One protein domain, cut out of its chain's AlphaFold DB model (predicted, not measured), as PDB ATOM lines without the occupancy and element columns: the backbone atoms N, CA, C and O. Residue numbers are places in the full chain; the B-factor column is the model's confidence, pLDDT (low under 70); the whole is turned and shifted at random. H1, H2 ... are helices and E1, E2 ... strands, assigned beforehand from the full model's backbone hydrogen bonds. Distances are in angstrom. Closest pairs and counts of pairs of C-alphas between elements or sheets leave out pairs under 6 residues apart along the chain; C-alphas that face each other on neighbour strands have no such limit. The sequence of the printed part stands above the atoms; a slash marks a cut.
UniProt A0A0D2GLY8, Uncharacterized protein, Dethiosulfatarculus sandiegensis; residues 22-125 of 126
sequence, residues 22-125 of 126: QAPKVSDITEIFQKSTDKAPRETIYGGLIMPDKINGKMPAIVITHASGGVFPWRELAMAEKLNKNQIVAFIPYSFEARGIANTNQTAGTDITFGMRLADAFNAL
ATOM      1  N   GLN A  22     264.803 182.875 111.101       96.06
ATOM      2  CA  GLN A  22     264.882 182.226 109.790       96.06
ATOM      3  C   GLN A  22     266.173 181.416 109.648       96.06
ATOM      4  O   GLN A  22     267.271 181.978 109.688       96.06
ATOM      5  N   ALA A  23     266.051 180.119 109.378       94.31
ATOM      6  CA  ALA A  23     267.176 179.231 109.102       94.31
ATOM      7  C   ALA A  23     267.157 178.754 107.636       94.31
ATOM      8  O   ALA A  23     266.084 178.631 107.043       94.31
ATOM      9  N   PRO A  24     268.325 178.530 107.007       93.44
ATOM     10  CA  PRO A  24     268.398 177.940 105.680       93.44
ATOM     11  C   PRO A  24     268.069 176.445 105.749       93.44
ATOM     12  O   PRO A  24     268.592 175.721 106.596       93.44
ATOM     13  N   LYS A  25     267.247 175.977 104.814       89.69
ATOM     14  CA  LYS A  25     266.912 174.567 104.646       89.69
ATOM     15  C   LYS A  25     268.029 173.860 103.875       89.69
ATOM     16  O   LYS A  25     267.962 173.743 102.655       89.69
ATOM     17  N   VAL A  26     269.062 173.431 104.594       85.88
ATOM     18  CA  VAL A  26     270.172 172.622 104.055       85.88
ATOM     19  C   VAL A  26     270.005 171.167 104.437       85.88
ATOM     20  O   VAL A  26     269.559 170.882 105.536       85.88
ATOM     21  N   SER A  27     270.387 170.234 103.579       80.25
ATOM     22  CA  SER A  27     270.306 168.801 103.878       80.25
ATOM     23  C   SER A  27     271.611 168.247 104.446       80.25
ATOM     24  O   SER A  27     271.577 167.334 105.268       80.25
ATOM     25  N   ASP A  28     272.756 168.830 104.101       84.75
ATOM     26  CA  ASP A  28     274.070 168.308 104.472       84.75
ATOM     27  C   ASP A  28     274.993 169.384 105.071       84.75
ATOM     28  O   ASP A  28     274.877 170.578 104.794       84.75
ATOM     29  N   ILE A  29     275.936 168.965 105.919       87.25
ATOM     30  CA  ILE A  29     276.908 169.877 106.534       87.25
ATOM     31  C   ILE A  29     277.858 170.508 105.500       87.25
ATOM     32  O   ILE A  29     278.322 171.632 105.687       87.25
ATOM     33  N   THR A  30     278.126 169.825 104.386       88.94
ATOM     34  CA  THR A  30     278.939 170.340 103.275       88.94
ATOM     35  C   THR A  30     278.344 171.605 102.667       88.94
ATOM     36  O   THR A  30     279.102 172.502 102.302       88.94
ATOM     37  N   GLU A  31     277.016 171.756 102.661       87.31
ATOM     38  CA  GLU A  31     276.344 172.973 102.191       87.31
ATOM     39  C   GLU A  31     276.664 174.189 103.079       87.31
ATOM     40  O   GLU A  31     276.748 175.316 102.585       87.31
ATOM     41  N   ILE A  32     276.904 173.968 104.378       85.94
ATOM     42  CA  ILE A  32     277.374 175.008 105.304       85.94
ATOM     43  C   ILE A  32     278.818 175.387 104.964       85.94
ATOM     44  O   ILE A  32     279.126 176.571 104.822       85.94
ATOM     45  N   PHE A  33     279.704 174.400 104.787       87.69
ATOM     46  CA  PHE A  33     281.120 174.647 104.485       87.69
ATOM     47  C   PHE A  33     281.338 175.323 103.128       87.69
ATOM     48  O   PHE A  33     282.204 176.187 102.997       87.69
ATOM     49  N   GLN A  34     280.525 174.973 102.134       90.12
ATOM     50  CA  GLN A  34     280.556 175.564 100.796       90.12
ATOM     51  C   GLN A  34     279.867 176.934 100.725       90.12
ATOM     52  O   GLN A  34     279.875 177.561  99.668       90.12
ATOM     53  N   LYS A  35     279.286 177.416 101.835       85.25
ATOM     54  CA  LYS A  35     278.492 178.656 101.900       85.25
ATOM     55  C   LYS A  35     277.284 178.656 100.951       85.25
ATOM     56  O   LYS A  35     276.812 179.707 100.524       85.25
ATOM     57  N   SER A  36     276.745 177.478 100.648       86.44
ATOM     58  CA  SER A  36     275.529 177.322  99.838       86.44
ATOM     59  C   SER A  36     274.260 177.711 100.613       86.44
ATOM     60  O   SER A  36     273.216 177.958 100.010       86.44
ATOM     61  N   THR A  37     274.359 177.853 101.940       87.69
ATOM     62  CA  THR A  37     273.292 178.311 102.849       87.69
ATOM     63  C   THR A  37     272.686 179.666 102.481       87.69
ATOM     64  O   THR A  37     271.518 179.903 102.784       87.69
ATOM     65  N   ASP A  38     273.437 180.555 101.827       85.75
ATOM     66  CA  ASP A  38     272.946 181.888 101.449       85.75
ATOM     67  C   ASP A  38     271.886 181.833 100.341       85.75
ATOM     68  O   ASP A  38     271.031 182.713 100.254       85.75
ATOM     69  N   LYS A  39     271.921 180.781  99.515       87.00
ATOM     70  CA  LYS A  39     270.996 180.560  98.392       87.00
ATOM     71  C   LYS A  39     269.886 179.562  98.720       87.00
ATOM     72  O   LYS A  39     268.974 179.386  97.916       87.00
ATOM     73  N   ALA A  40     269.969 178.891  99.868       89.75
ATOM     74  CA  ALA A  40     268.985 177.902 100.276       89.75
ATOM     75  C   ALA A  40     267.636 178.569 100.615       89.75
ATOM     76  O   ALA A  40     267.617 179.670 101.182       89.75
ATOM     77  N   PRO A  41     266.497 177.904 100.332       91.50
ATOM     78  CA  PRO A  41     265.200 178.325 100.850       91.50
ATOM     79  C   PRO A  41     265.256 178.496 102.369       91.50
ATOM     80  O   PRO A  41     265.947 177.741 103.054       91.50
ATOM     81  N   ARG A  42     264.525 179.476 102.908       93.50
ATOM     82  CA  ARG A  42     264.464 179.702 104.357       93.50
ATOM     83  C   ARG A  42     263.196 179.117 104.951       93.50
ATOM     84  O   ARG A  42     262.134 179.180 104.338       93.50
ATOM     85  N   GLU A  43     263.313 178.612 106.166       94.06
ATOM     86  CA  GLU A  43     262.193 178.162 106.982       94.06
ATOM     87  C   GLU A  43     262.245 178.814 108.365       94.06
ATOM     88  O   GLU A  43     263.315 179.184 108.863       94.06
ATOM     89  N   THR A  44     261.069 178.987 108.963       95.19
ATOM     90  CA  THR A  44     260.944 179.560 110.300       95.19
ATOM     91  C   THR A  44     261.198 178.491 111.342       95.19
ATOM     92  O   THR A  44     260.487 177.494 111.416       95.19
ATOM     93  N   ILE A  45     262.191 178.747 112.183       95.19
ATOM     94  CA  ILE A  45     262.501 177.966 113.372       95.19
ATOM     95  C   ILE A  45     262.154 178.803 114.590       95.19
ATOM     96  O   ILE A  45     262.100 180.031 114.533       95.19
ATOM     97  N   TYR A  46     261.925 178.143 115.714       94.19
ATOM     98  CA  TYR A  46     261.865 178.813 116.999       94.19
ATOM     99  C   TYR A  46     262.728 178.099 118.022       94.19
ATOM    100  O   TYR A  46     263.060 176.922 117.886       94.19
ATOM    101  N   GLY A  47     263.110 178.832 119.057       93.38
ATOM    102  CA  GLY A  47     263.822 178.283 120.195       93.38
ATOM    103  C   GLY A  47     263.404 178.932 121.499       93.38
ATOM    104  O   GLY A  47     262.756 179.980 121.510       93.38
ATOM    105  N   GLY A  48     263.757 178.284 122.602       94.56
ATOM    106  CA  GLY A  48     263.556 178.813 123.944       94.56
ATOM    107  C   GLY A  48     264.792 179.561 124.429       94.56
ATOM    108  O   GLY A  48     265.876 178.977 124.480       94.56
ATOM    109  N   LEU A  49     264.623 180.824 124.828       94.00
ATOM    110  CA  LEU A  49     265.636 181.585 125.561       94.00
ATOM    111  C   LEU A  49     265.440 181.384 127.065       94.00
ATOM    112  O   LEU A  49     264.395 181.736 127.604       94.00
ATOM    113  N   ILE A  50     266.440 180.830 127.745       94.31
ATOM    114  CA  ILE A  50     266.383 180.510 129.171       94.31
ATOM    115  C   ILE A  50     267.411 181.371 129.900       94.31
ATOM    116  O   ILE A  50     268.628 181.213 129.736       94.31
ATOM    117  N   MET A  51     266.897 182.293 130.709       92.75
ATOM    118  CA  MET A  51     267.678 183.332 131.371       92.75
ATOM    119  C   MET A  51     268.067 182.929 132.806       92.75
ATOM    120  O   MET A  51     267.294 182.246 133.486       92.75
ATOM    121  N   PRO A  52     269.243 183.361 133.298       93.12
ATOM    122  CA  PRO A  52     269.545 183.379 134.727       93.12
ATOM    123  C   PRO A  52     268.575 184.278 135.508       93.12
ATOM    124  O   PRO A  52     268.051 185.248 134.968       93.12
ATOM    125  N   ASP A  53     268.401 184.003 136.805       89.06
ATOM    126  CA  ASP A  53     267.495 184.777 137.677       89.06
ATOM    127  C   ASP A  53     267.967 186.225 137.888       89.06
ATOM    128  O   ASP A  53     267.179 187.120 138.180       89.06
ATOM    129  N   LYS A  54     269.276 186.452 137.754       88.81
ATOM    130  CA  LYS A  54     269.896 187.773 137.821       88.81
ATOM    131  C   LYS A  54     270.370 188.141 136.424       88.81
ATOM    132  O   LYS A  54     271.154 187.414 135.825       88.81
ATOM    133  N   ILE A  55     269.886 189.268 135.919       86.44
ATOM    134  CA  ILE A  55     270.282 189.821 134.626       86.44
ATOM    135  C   ILE A  55     271.140 191.046 134.911       86.44
ATOM    136  O   ILE A  55     270.681 191.979 135.568       86.44
ATOM    137  N   ASN A  56     272.382 191.047 134.428       82.75
ATOM    138  CA  ASN A  56     273.282 192.186 134.572       82.75
ATOM    139  C   ASN A  56     273.936 192.525 133.230       82.75
ATOM    140  O   ASN A  56     274.927 191.912 132.840       82.75
ATOM    141  N   GLY A  57     273.365 193.503 132.525       89.06
ATOM    142  CA  GLY A  57     273.887 193.968 131.241       89.06
ATOM    143  C   GLY A  57     274.005 192.853 130.195       89.06
ATOM    144  O   GLY A  57     273.125 191.999 130.067       89.06
ATOM    145  N   LYS A  58     275.095 192.882 129.418       90.38
ATOM    146  CA  LYS A  58     275.413 191.840 128.431       90.38
ATOM    147  C   LYS A  58     275.887 190.579 129.152       90.38
ATOM    148  O   LYS A  58     276.848 190.634 129.914       90.38
ATOM    149  N   MET A  59     275.255 189.446 128.859       91.50
ATOM    150  CA  MET A  59     275.600 188.149 129.444       91.50
ATOM    151  C   MET A  59     276.165 187.197 128.385       91.50
ATOM    152  O   MET A  59     275.749 187.271 127.224       91.50
ATOM    153  N   PRO A  60     277.081 186.286 128.759       94.94
ATOM    154  CA  PRO A  60     277.487 185.205 127.872       94.94
ATOM    155  C   PRO A  60     276.285 184.311 127.546       94.94
ATOM    156  O   PRO A  60     275.445 184.047 128.411       94.94
ATOM    157  N   ALA A  61     276.221 183.825 126.308       94.75
ATOM    158  CA  ALA A  61     275.151 182.962 125.830       94.75
ATOM    159  C   ALA A  61     275.710 181.724 125.125       94.75
ATOM    160  O   ALA A  61     276.732 181.792 124.444       94.75
ATOM    161  N   ILE A  62     275.022 180.595 125.286       97.12
ATOM    162  CA  ILE A  62     275.324 179.330 124.615       97.12
ATOM    163  C   ILE A  62     274.074 178.836 123.896       97.12
ATOM    164  O   ILE A  62     272.988 178.794 124.475       97.12
ATOM    165  N   VAL A  63     274.248 178.401 122.649       97.19
ATOM    166  CA  VAL A  63     273.222 177.671 121.901       97.19
ATOM    167  C   VAL A  63     273.395 176.174 122.155       97.19
ATOM    168  O   VAL A  63     274.437 175.600 121.846       97.19
ATOM    169  N   ILE A  64     272.378 175.528 122.723       96.56
ATOM    170  CA  ILE A  64     272.368 174.086 122.982       96.56
ATOM    171  C   ILE A  64     271.643 173.400 121.826       96.56
ATOM    172  O   ILE A  64     270.423 173.488 121.701       96.56
ATOM    173  N   THR A  65     272.399 172.695 120.989       93.75
ATOM    174  CA  THR A  65     271.844 171.934 119.862       93.75
ATOM    175  C   THR A  65     271.455 170.534 120.317       93.75
ATOM    176  O   THR A  65     272.254 169.840 120.945       93.75
ATOM    177  N   HIS A  66     270.244 170.095 119.982       91.25
ATOM    178  CA  HIS A  66     269.769 168.774 120.375       91.25
ATOM    179  C   HIS A  66     270.292 167.649 119.460       91.25
ATOM    180  O   HIS A  66     270.539 167.821 118.259       91.25
ATOM    181  N   ALA A  67     270.413 166.444 120.020       87.12
ATOM    182  CA  ALA A  67     270.729 165.236 119.259       87.12
ATOM    183  C   ALA A  67     269.515 164.748 118.434       87.12
ATOM    184  O   ALA A  67     268.465 165.382 118.403       87.12
ATOM    185  N   SER A  68     269.636 163.610 117.751       85.31
ATOM    186  CA  SER A  68     268.576 163.065 116.884       85.31
ATOM    187  C   SER A  68     267.272 162.717 117.619       85.31
ATOM    188  O   SER A  68     266.243 162.558 116.978       85.31
ATOM    189  N   GLY A  69     267.295 162.649 118.955       82.94
ATOM    190  CA  GLY A  69     266.108 162.459 119.792       82.94
ATOM    191  C   GLY A  69     265.337 163.742 120.132       82.94
ATOM    192  O   GLY A  69     264.431 163.690 120.952       82.94
ATOM    193  N   GLY A  70     265.673 164.900 119.564       87.44
ATOM    194  CA  GLY A  70     265.005 166.149 119.943       87.44
ATOM    195  C   GLY A  70     265.403 166.647 121.337       87.44
ATOM    196  O   GLY A  70     266.410 166.218 121.909       87.44
ATOM    197  N   VAL A  71     264.615 167.589 121.854       89.81
ATOM    198  CA  VAL A  71     264.853 168.297 123.120       89.81
ATOM    199  C   VAL A  71     264.212 167.526 124.268       89.81
ATOM    200  O   VAL A  71     263.008 167.281 124.257       89.81
ATOM    201  N   PHE A  72     264.996 167.196 125.290       89.06
ATOM    202  CA  PHE A  72     264.528 166.498 126.479       89.06
ATOM    203  C   PHE A  72     264.721 167.320 127.758       89.06
ATOM    204  O   PHE A  72     265.763 167.964 127.935       89.06
ATOM    205  N   PRO A  73     263.788 167.218 128.729       91.31
ATOM    206  CA  PRO A  73     263.947 167.863 130.029       91.31
ATOM    207  C   PRO A  73     265.225 167.454 130.767       91.31
ATOM    208  O   PRO A  73     265.929 168.293 131.322       91.31
ATOM    209  N   TRP A  74     265.574 166.168 130.723       90.38
ATOM    210  CA  TRP A  74     266.720 165.612 131.444       90.38
ATOM    211  C   TRP A  74     268.083 165.930 130.805       90.38
ATOM    212  O   TRP A  74     269.110 165.672 131.433       90.38
ATOM    213  N   ARG A  75     268.116 166.493 129.585       92.75
ATOM    214  CA  ARG A  75     269.358 166.763 128.844       92.75
ATOM    215  C   ARG A  75     269.518 168.237 128.492       92.75
ATOM    216  O   ARG A  75     270.338 168.910 129.110       92.75
ATOM    217  N   GLU A  76     268.756 168.752 127.532       94.56
ATOM    218  CA  GLU A  76     268.901 170.135 127.070       94.56
ATOM    219  C   GLU A  76     268.437 171.142 128.132       94.56
ATOM    220  O   GLU A  76     269.170 172.085 128.440       94.56
ATOM    221  N   LEU A  77     267.268 170.925 128.750       93.38
ATOM    222  CA  LEU A  77     266.762 171.837 129.787       93.38
ATOM    223  C   LEU A  77     267.599 171.751 131.071       93.38
ATOM    224  O   LEU A  77     267.993 172.781 131.616       93.38
ATOM    225  N   ALA A  78     267.969 170.544 131.507       95.56
ATOM    226  CA  ALA A  78     268.867 170.361 132.647       95.56
ATOM    227  C   ALA A  78     270.247 171.016 132.429       95.56
ATOM    228  O   ALA A  78     270.843 171.547 133.371       95.56
ATOM    229  N   MET A  79     270.770 171.010 131.196       97.44
ATOM    230  CA  MET A  79     272.002 171.725 130.860       97.44
ATOM    231  C   MET A  79     271.807 173.243 130.921       97.44
ATOM    232  O   MET A  79     272.616 173.932 131.541       97.44
ATOM    233  N   ALA A  80     270.719 173.768 130.352       96.44
ATOM    234  CA  ALA A  80     270.392 175.190 130.435       96.44
ATOM    235  C   ALA A  80     270.292 175.681 131.888       96.44
ATOM    236  O   ALA A  80     270.828 176.732 132.235       96.44
ATOM    237  N   GLU A  81     269.692 174.887 132.776       95.31
ATOM    238  CA  GLU A  81     269.646 175.202 134.203       95.31
ATOM    239  C   GLU A  81     271.038 175.277 134.841       95.31
ATOM    240  O   GLU A  81     271.299 176.189 135.631       95.31
ATOM    241  N   LYS A  82     271.940 174.348 134.500       96.75
ATOM    242  CA  LYS A  82     273.335 174.372 134.971       96.75
ATOM    243  C   LYS A  82     274.083 175.605 134.457       96.75
ATOM    244  O   LYS A  82     274.808 176.226 135.232       96.75
ATOM    245  N   LEU A  83     273.876 175.992 133.199       96.88
ATOM    246  CA  LEU A  83     274.458 177.208 132.620       96.88
ATOM    247  C   LEU A  83     273.942 178.470 133.318       96.88
ATOM    248  O   LEU A  83     274.730 179.305 133.759       96.88
ATOM    249  N   ASN A  84     272.631 178.573 133.527       95.50
ATOM    250  CA  ASN A  84     272.031 179.728 134.190       95.50
ATOM    251  C   ASN A  84     272.517 179.925 135.631       95.50
ATOM    252  O   ASN A  84     272.701 181.063 136.059       95.50
ATOM    253  N   LYS A  85     272.762 178.839 136.380       94.94
ATOM    254  CA  LYS A  85     273.357 178.919 137.731       94.94
ATOM    255  C   LYS A  85     274.725 179.608 137.729       94.94
ATOM    256  O   LYS A  85     275.111 180.179 138.740       94.94
ATOM    257  N   ASN A  86     275.410 179.603 136.587       94.69
ATOM    258  CA  ASN A  86     276.693 180.257 136.359       94.69
ATOM    259  C   ASN A  86     276.557 181.570 135.562       94.69
ATOM    260  O   ASN A  86     277.528 182.018 134.966       94.69
ATOM    261  N   GLN A  87     275.367 182.187 135.537       94.62
ATOM    262  CA  GLN A  87     275.095 183.450 134.828       94.62
ATOM    263  C   GLN A  87     275.318 183.380 133.304       94.62
ATOM    264  O   GLN A  87     275.590 184.388 132.657       94.62
ATOM    265  N   ILE A  88     275.169 182.186 132.720       95.88
ATOM    266  CA  ILE A  88     275.219 181.967 131.273       95.88
ATOM    267  C   ILE A  88     273.793 181.771 130.757       95.88
ATOM    268  O   ILE A  88     273.034 180.949 131.277       95.88
ATOM    269  N   VAL A  89     273.429 182.529 129.728       95.00
ATOM    270  CA  VAL A  89     272.161 182.388 129.008       95.00
ATOM    271  C   VAL A  89     272.209 181.139 128.138       95.00
ATOM    272  O   VAL A  89     273.221 180.858 127.498       95.00
ATOM    273  N   ALA A  90     271.110 180.394 128.086       96.44
ATOM    274  CA  ALA A  90     270.980 179.254 127.192       96.44
ATOM    275  C   ALA A  90     269.895 179.531 126.152       96.44
ATOM    276  O   ALA A  90     268.796 179.954 126.502       96.44
ATOM    277  N   PHE A  91     270.193 179.255 124.889       96.62
ATOM    278  CA  PHE A  91     269.210 179.240 123.815       96.62
ATOM    279  C   PHE A  91     269.106 177.831 123.238       96.62
ATOM    280  O   PHE A  91     270.123 177.205 122.948       96.62
ATOM    281  N   ILE A  92     267.891 177.316 123.074       96.62
ATOM    282  CA  ILE A  92     267.662 175.959 122.567       96.62
ATOM    283  C   ILE A  92     266.795 176.040 121.310       96.62
ATOM    284  O   ILE A  92     265.600 176.304 121.438       96.62
ATOM    285  N   PRO A  93     267.349 175.793 120.110       95.62
ATOM    286  CA  PRO A  93     266.567 175.584 118.897       95.62
ATOM    287  C   PRO A  93     265.630 174.382 119.044       95.62
ATOM    288  O   PRO A  93     266.069 173.284 119.383       95.62
ATOM    289  N   TYR A  94     264.345 174.563 118.757       92.81
ATOM    290  CA  TYR A  94     263.349 173.493 118.731       92.81
ATOM    291  C   TYR A  94     263.133 173.016 117.289       92.81
ATOM    292  O   TYR A  94     262.020 173.035 116.772       92.81
ATOM    293  N   SER A  95     264.219 172.587 116.632       91.69
ATOM    294  CA  SER A  95     264.259 172.250 115.200       91.69
ATOM    295  C   SER A  95     263.205 171.233 114.765       91.69
ATOM    296  O   SER A  95     262.708 171.311 113.645       91.69
ATOM    297  N   PHE A  96     262.882 170.267 115.625       90.69
ATOM    298  CA  PHE A  96     261.876 169.242 115.343       90.69
ATOM    299  C   PHE A  96     260.452 169.747 115.570       90.69
ATOM    300  O   PHE A  96     259.598 169.558 114.708       90.69
ATOM    301  N   GLU A  97     260.207 170.427 116.694       89.12
ATOM    302  CA  GLU A  97     258.895 171.003 117.014       89.12
ATOM    303  C   GLU A  97     258.479 171.998 115.919       89.12
ATOM    304  O   GLU A  97     257.368 171.918 115.401       89.12
ATOM    305  N   ALA A  98     259.421 172.838 115.470       90.38
ATOM    306  CA  ALA A  98     259.220 173.792 114.381       90.38
ATOM    307  C   ALA A  98     258.846 173.145 113.042       90.38
ATOM    308  O   ALA A  98     258.225 173.787 112.200       90.38
ATOM    309  N   ARG A  99     259.184 171.866 112.862       90.06
ATOM    310  CA  ARG A  99     258.887 171.081 111.660       90.06
ATOM    311  C   ARG A  99     257.754 170.070 111.881       90.06
ATOM    312  O   ARG A  99     257.544 169.197 111.047       90.06
ATOM    313  N   GLY A 100     257.015 170.182 112.990       87.94
ATOM    314  CA  GLY A 100     255.859 169.330 113.296       87.94
ATOM    315  C   GLY A 100     256.213 167.898 113.710       87.94
ATOM    316  O   GLY A 100     255.355 167.018 113.684       87.94
ATOM    317  N   ILE A 101     257.464 167.640 114.095       85.38
ATOM    318  CA  ILE A 101     257.952 166.299 114.426       85.38
ATOM    319  C   ILE A 101     257.778 166.058 115.926       85.38
ATOM    320  O   ILE A 101     258.543 166.564 116.745       85.38
ATOM    321  N   ALA A 102     256.764 165.266 116.282       70.06
ATOM    322  CA  ALA A 102     256.411 164.974 117.675       70.06
ATOM    323  C   ALA A 102     257.078 163.705 118.243       70.06
ATOM    324  O   ALA A 102     257.307 163.617 119.447       70.06
ATOM    325  N   ASN A 103     257.405 162.721 117.394       61.28
ATOM    326  CA  ASN A 103     257.938 161.422 117.817       61.28
ATOM    327  C   ASN A 103     259.418 161.289 117.457       61.28
ATOM    328  O   ASN A 103     259.772 161.038 116.311       61.28
ATOM    329  N   THR A 104     260.283 161.413 118.459       63.72
ATOM    330  CA  THR A 104     261.749 161.368 118.306       63.72
ATOM    331  C   THR A 104     262.374 160.074 118.824       63.72
ATOM    332  O   THR A 104     263.590 159.888 118.768       63.72
ATOM    333  N   ASN A 105     261.528 159.163 119.314       55.34
ATOM    334  CA  ASN A 105     261.902 157.857 119.859       55.34
ATOM    335  C   ASN A 105     262.367 156.867 118.774       55.34
ATOM    336  O   ASN A 105     262.834 155.778 119.097       55.34
ATOM    337  N   GLN A 106     262.254 157.244 117.499       53.00
ATOM    338  CA  GLN A 106     262.843 156.553 116.359       53.00
ATOM    339  C   GLN A 106     263.668 157.585 115.590       53.00
ATOM    340  O   GLN A 106     263.137 158.492 114.959       53.00
ATOM    341  N   THR A 107     264.991 157.498 115.697       50.59
ATOM    342  CA  THR A 107     265.923 158.391 114.991       50.59
ATOM    343  C   THR A 107     265.886 158.197 113.473       50.59
ATOM    344  O   THR A 107     266.296 159.092 112.735       50.59
ATOM    345  N   ALA A 108     265.376 157.053 113.010       50.78
ATOM    346  CA  ALA A 108     265.081 156.782 111.612       50.78
ATOM    347  C   ALA A 108     263.720 157.395 111.239       50.78
ATOM    348  O   ALA A 108     262.700 157.013 111.806       50.78
ATOM    349  N   GLY A 109     263.707 158.333 110.286       55.59
ATOM    350  CA  GLY A 109     262.468 158.839 109.674       55.59
ATOM    351  C   GLY A 109     262.011 160.236 110.099       55.59
ATOM    352  O   GLY A 109     260.877 160.601 109.817       55.59
ATOM    353  N   THR A 110     262.858 161.033 110.762       66.75
ATOM    354  CA  THR A 110     262.551 162.465 110.980       66.75
ATOM    355  C   THR A 110     262.915 163.340 109.778       66.75
ATOM    356  O   THR A 110     262.512 164.495 109.740       66.75
ATOM    357  N   ASP A 111     263.709 162.830 108.829       76.44
ATOM    358  CA  ASP A 111     264.314 163.565 107.700       76.44
ATOM    359  C   ASP A 111     265.120 164.820 108.090       76.44
ATOM    360  O   ASP A 111     265.625 165.539 107.229       76.44
ATOM    361  N   ILE A 112     265.318 165.062 109.391       85.00
ATOM    362  CA  ILE A 112     266.109 166.180 109.890       85.00
ATOM    363  C   ILE A 112     267.542 165.732 110.108       85.00
ATOM    364  O   ILE A 112     267.881 164.999 111.045       85.00
ATOM    365  N   THR A 113     268.421 166.231 109.253       87.50
ATOM    366  CA  THR A 113     269.826 165.848 109.277       87.50
ATOM    367  C   THR A 113     270.593 166.555 110.397       87.50
ATOM    368  O   THR A 113     270.102 167.439 111.109       87.50
ATOM    369  N   PHE A 114     271.842 166.141 110.610       87.75
ATOM    370  CA  PHE A 114     272.760 166.895 111.464       87.75
ATOM    371  C   PHE A 114     273.059 168.288 110.886       87.75
ATOM    372  O   PHE A 114     273.089 169.255 111.644       87.75
ATOM    373  N   GLY A 115     273.197 168.399 109.558       90.56
ATOM    374  CA  GLY A 115     273.407 169.670 108.858       90.56
ATOM    375  C   GLY A 115     272.283 170.673 109.120       90.56
ATOM    376  O   GLY A 115     272.570 171.802 109.507       90.56
ATOM    377  N   MET A 116     271.019 170.238 109.035       92.19
ATOM    378  CA  MET A 116     269.849 171.072 109.364       92.19
ATOM    379  C   MET A 116     269.928 171.642 110.782       92.19
ATOM    380  O   MET A 116     269.845 172.849 110.981       92.19
ATOM    381  N   ARG A 117     270.147 170.776 111.779       92.31
ATOM    382  CA  ARG A 117     270.210 171.190 113.193       92.31
ATOM    383  C   ARG A 117     271.363 172.151 113.462       92.31
ATOM    384  O   ARG A 117     271.221 173.080 114.251       92.31
ATOM    385  N   LEU A 118     272.497 171.938 112.799       93.00
ATOM    386  CA  LEU A 118     273.647 172.822 112.918       93.00
ATOM    387  C   LEU A 118     273.379 174.183 112.257       93.00
ATOM    388  O   LEU A 118     273.719 175.216 112.830       93.00
ATOM    389  N   ALA A 119     272.727 174.202 111.093       93.56
ATOM    390  CA  ALA A 119     272.319 175.434 110.426       93.56
ATOM    391  C   ALA A 119     271.321 176.244 111.267       93.56
ATOM    392  O   ALA A 119     271.490 177.460 111.391       93.56
ATOM    393  N   ASP A 120     270.338 175.588 111.886       94.44
ATOM    394  CA  ASP A 120     269.407 176.221 112.823       94.44
ATOM    395  C   ASP A 120     270.181 176.880 113.981       94.44
ATOM    396  O   ASP A 120     270.046 178.077 114.233       94.44
ATOM    397  N   ALA A 121     271.083 176.130 114.626       94.62
ATOM    398  CA  ALA A 121     271.884 176.622 115.744       94.62
ATOM    399  C   ALA A 121     272.790 177.810 115.378       94.62
ATOM    400  O   ALA A 121     272.882 178.767 116.144       94.62
ATOM    401  N   PHE A 122     273.427 177.793 114.203       92.31
ATOM    402  CA  PHE A 122     274.235 178.925 113.740       92.31
ATOM    403  C   PHE A 122     273.397 180.171 113.454       92.31
ATOM    404  O   PHE A 122     273.857 181.284 113.703       92.31
ATOM    405  N   ASN A 123     272.182 180.018 112.918       93.50
ATOM    406  CA  ASN A 123     271.322 181.169 112.632       93.50
ATOM    407  C   ASN A 123     270.641 181.718 113.892       93.50
ATOM    408  O   ASN A 123     270.293 182.890 113.898       93.50
ATOM    409  N   ALA A 124     270.548 180.937 114.971       93.88
ATOM    410  CA  ALA A 124     270.119 181.432 116.278       93.88
ATOM    411  C   ALA A 124     271.091 182.447 116.920       93.88
ATOM    412  O   ALA A 124     270.728 183.105 117.890       93.88
ATOM    413  N   LEU A 125     272.327 182.562 116.415       86.00
ATOM    414  CA  LEU A 125     273.328 183.530 116.887       86.00
ATOM    415  C   LEU A 125     273.242 184.899 116.191       86.00
ATOM    416  O   LEU A 125     274.046 185.776 116.509       86.00
TER     417      LEU A 125
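What this domain is: This is residues 22 to 125 of the 126 residues of an uncharacterized protein of Dethiosulfatarculus sandiegensis (UniProt A0A0D2GLY8). A small four-stranded sheet, curled like part of a barrel and built along the long strand E2, has helix H2 running along one face and helix H3 on the opposite face, beside the strands. Short helix H1 packs on H3, off the sheet, and a long loop, residues 94 to 113, leads from E4 to H3. The printed part has 104 residues, with elements in the order E1, H1, E2, E3, H2, E4, H3; the sheet is mixed, in the order E1, E2, E4, E3. The class is mixed, helices and strands, though under half of the residues, 48, are in named elements. The whole is compact, with a radius of gyration of the C-alphas of 14.5 A and spans of 39 by 31 by 19 A.

How they stand to each other: Start at edge strand E1, residues 22 to 24, antiparallel to E2, residues 42 to 50; look for N 23 and O 43, 2.9 A apart. The pairing is staggered: E2 pairs with E1 over residues 42 to 44 and with E4, residues 89 to 93, over residues 47 to 50. E2 and E4 are antiparallel, with N 50 and O 90 at 2.8 A. E4 is parallel to edge strand E3, residues 61 to 63, with N 62 and O 89 at 2.9 A. H2, residues 73 to 85, is on the sheet at a height over the sheet of 9.6 A, over E4 and, only just, over E2, where 3 of its C-alphas fall; it runs along the strands, at 6 degrees to E4 on the local plane. Its closest C-alphas to E4 are those of Ala 80 and Ala 90, 5.2 A apart. E3, H2 and E4 form a strand-helix-strand unit, two parallel neighbour strands with a helix between, its crossover right-handed. H3, residues 114 to 123, is on the opposite face at a height of 5.1 A, over none of the strands, giving three layers, helices on both faces of a sheet. H1, residues 29 to 33, is not on the sheet; it touches H3, the closest C-alphas being those of Ile 29 and Gly 115, 4.2 A apart. H2 and H3 are apart. In H1 and H3 every O i to N i+4 pair is within hydrogen-bond range; in H2, 7 of 9 are.

Where its parts are: Find C-alpha 22 at (264.882, 182.226, 109.790), where E1 begins. E2 runs 24.9 A, H2 16.4 A and E4 13.4 A; H3 runs 14.4 A and ends at C-alpha 123, (271.322, 181.169, 112.632).

The domain as a whole: The C-alphas farthest apart, of Asn 56 and Gly 109, are 43.0 A apart. The printed part has no cut; the link from E4 to H3 is long, and residues 103 to 110 have pLDDT under 70.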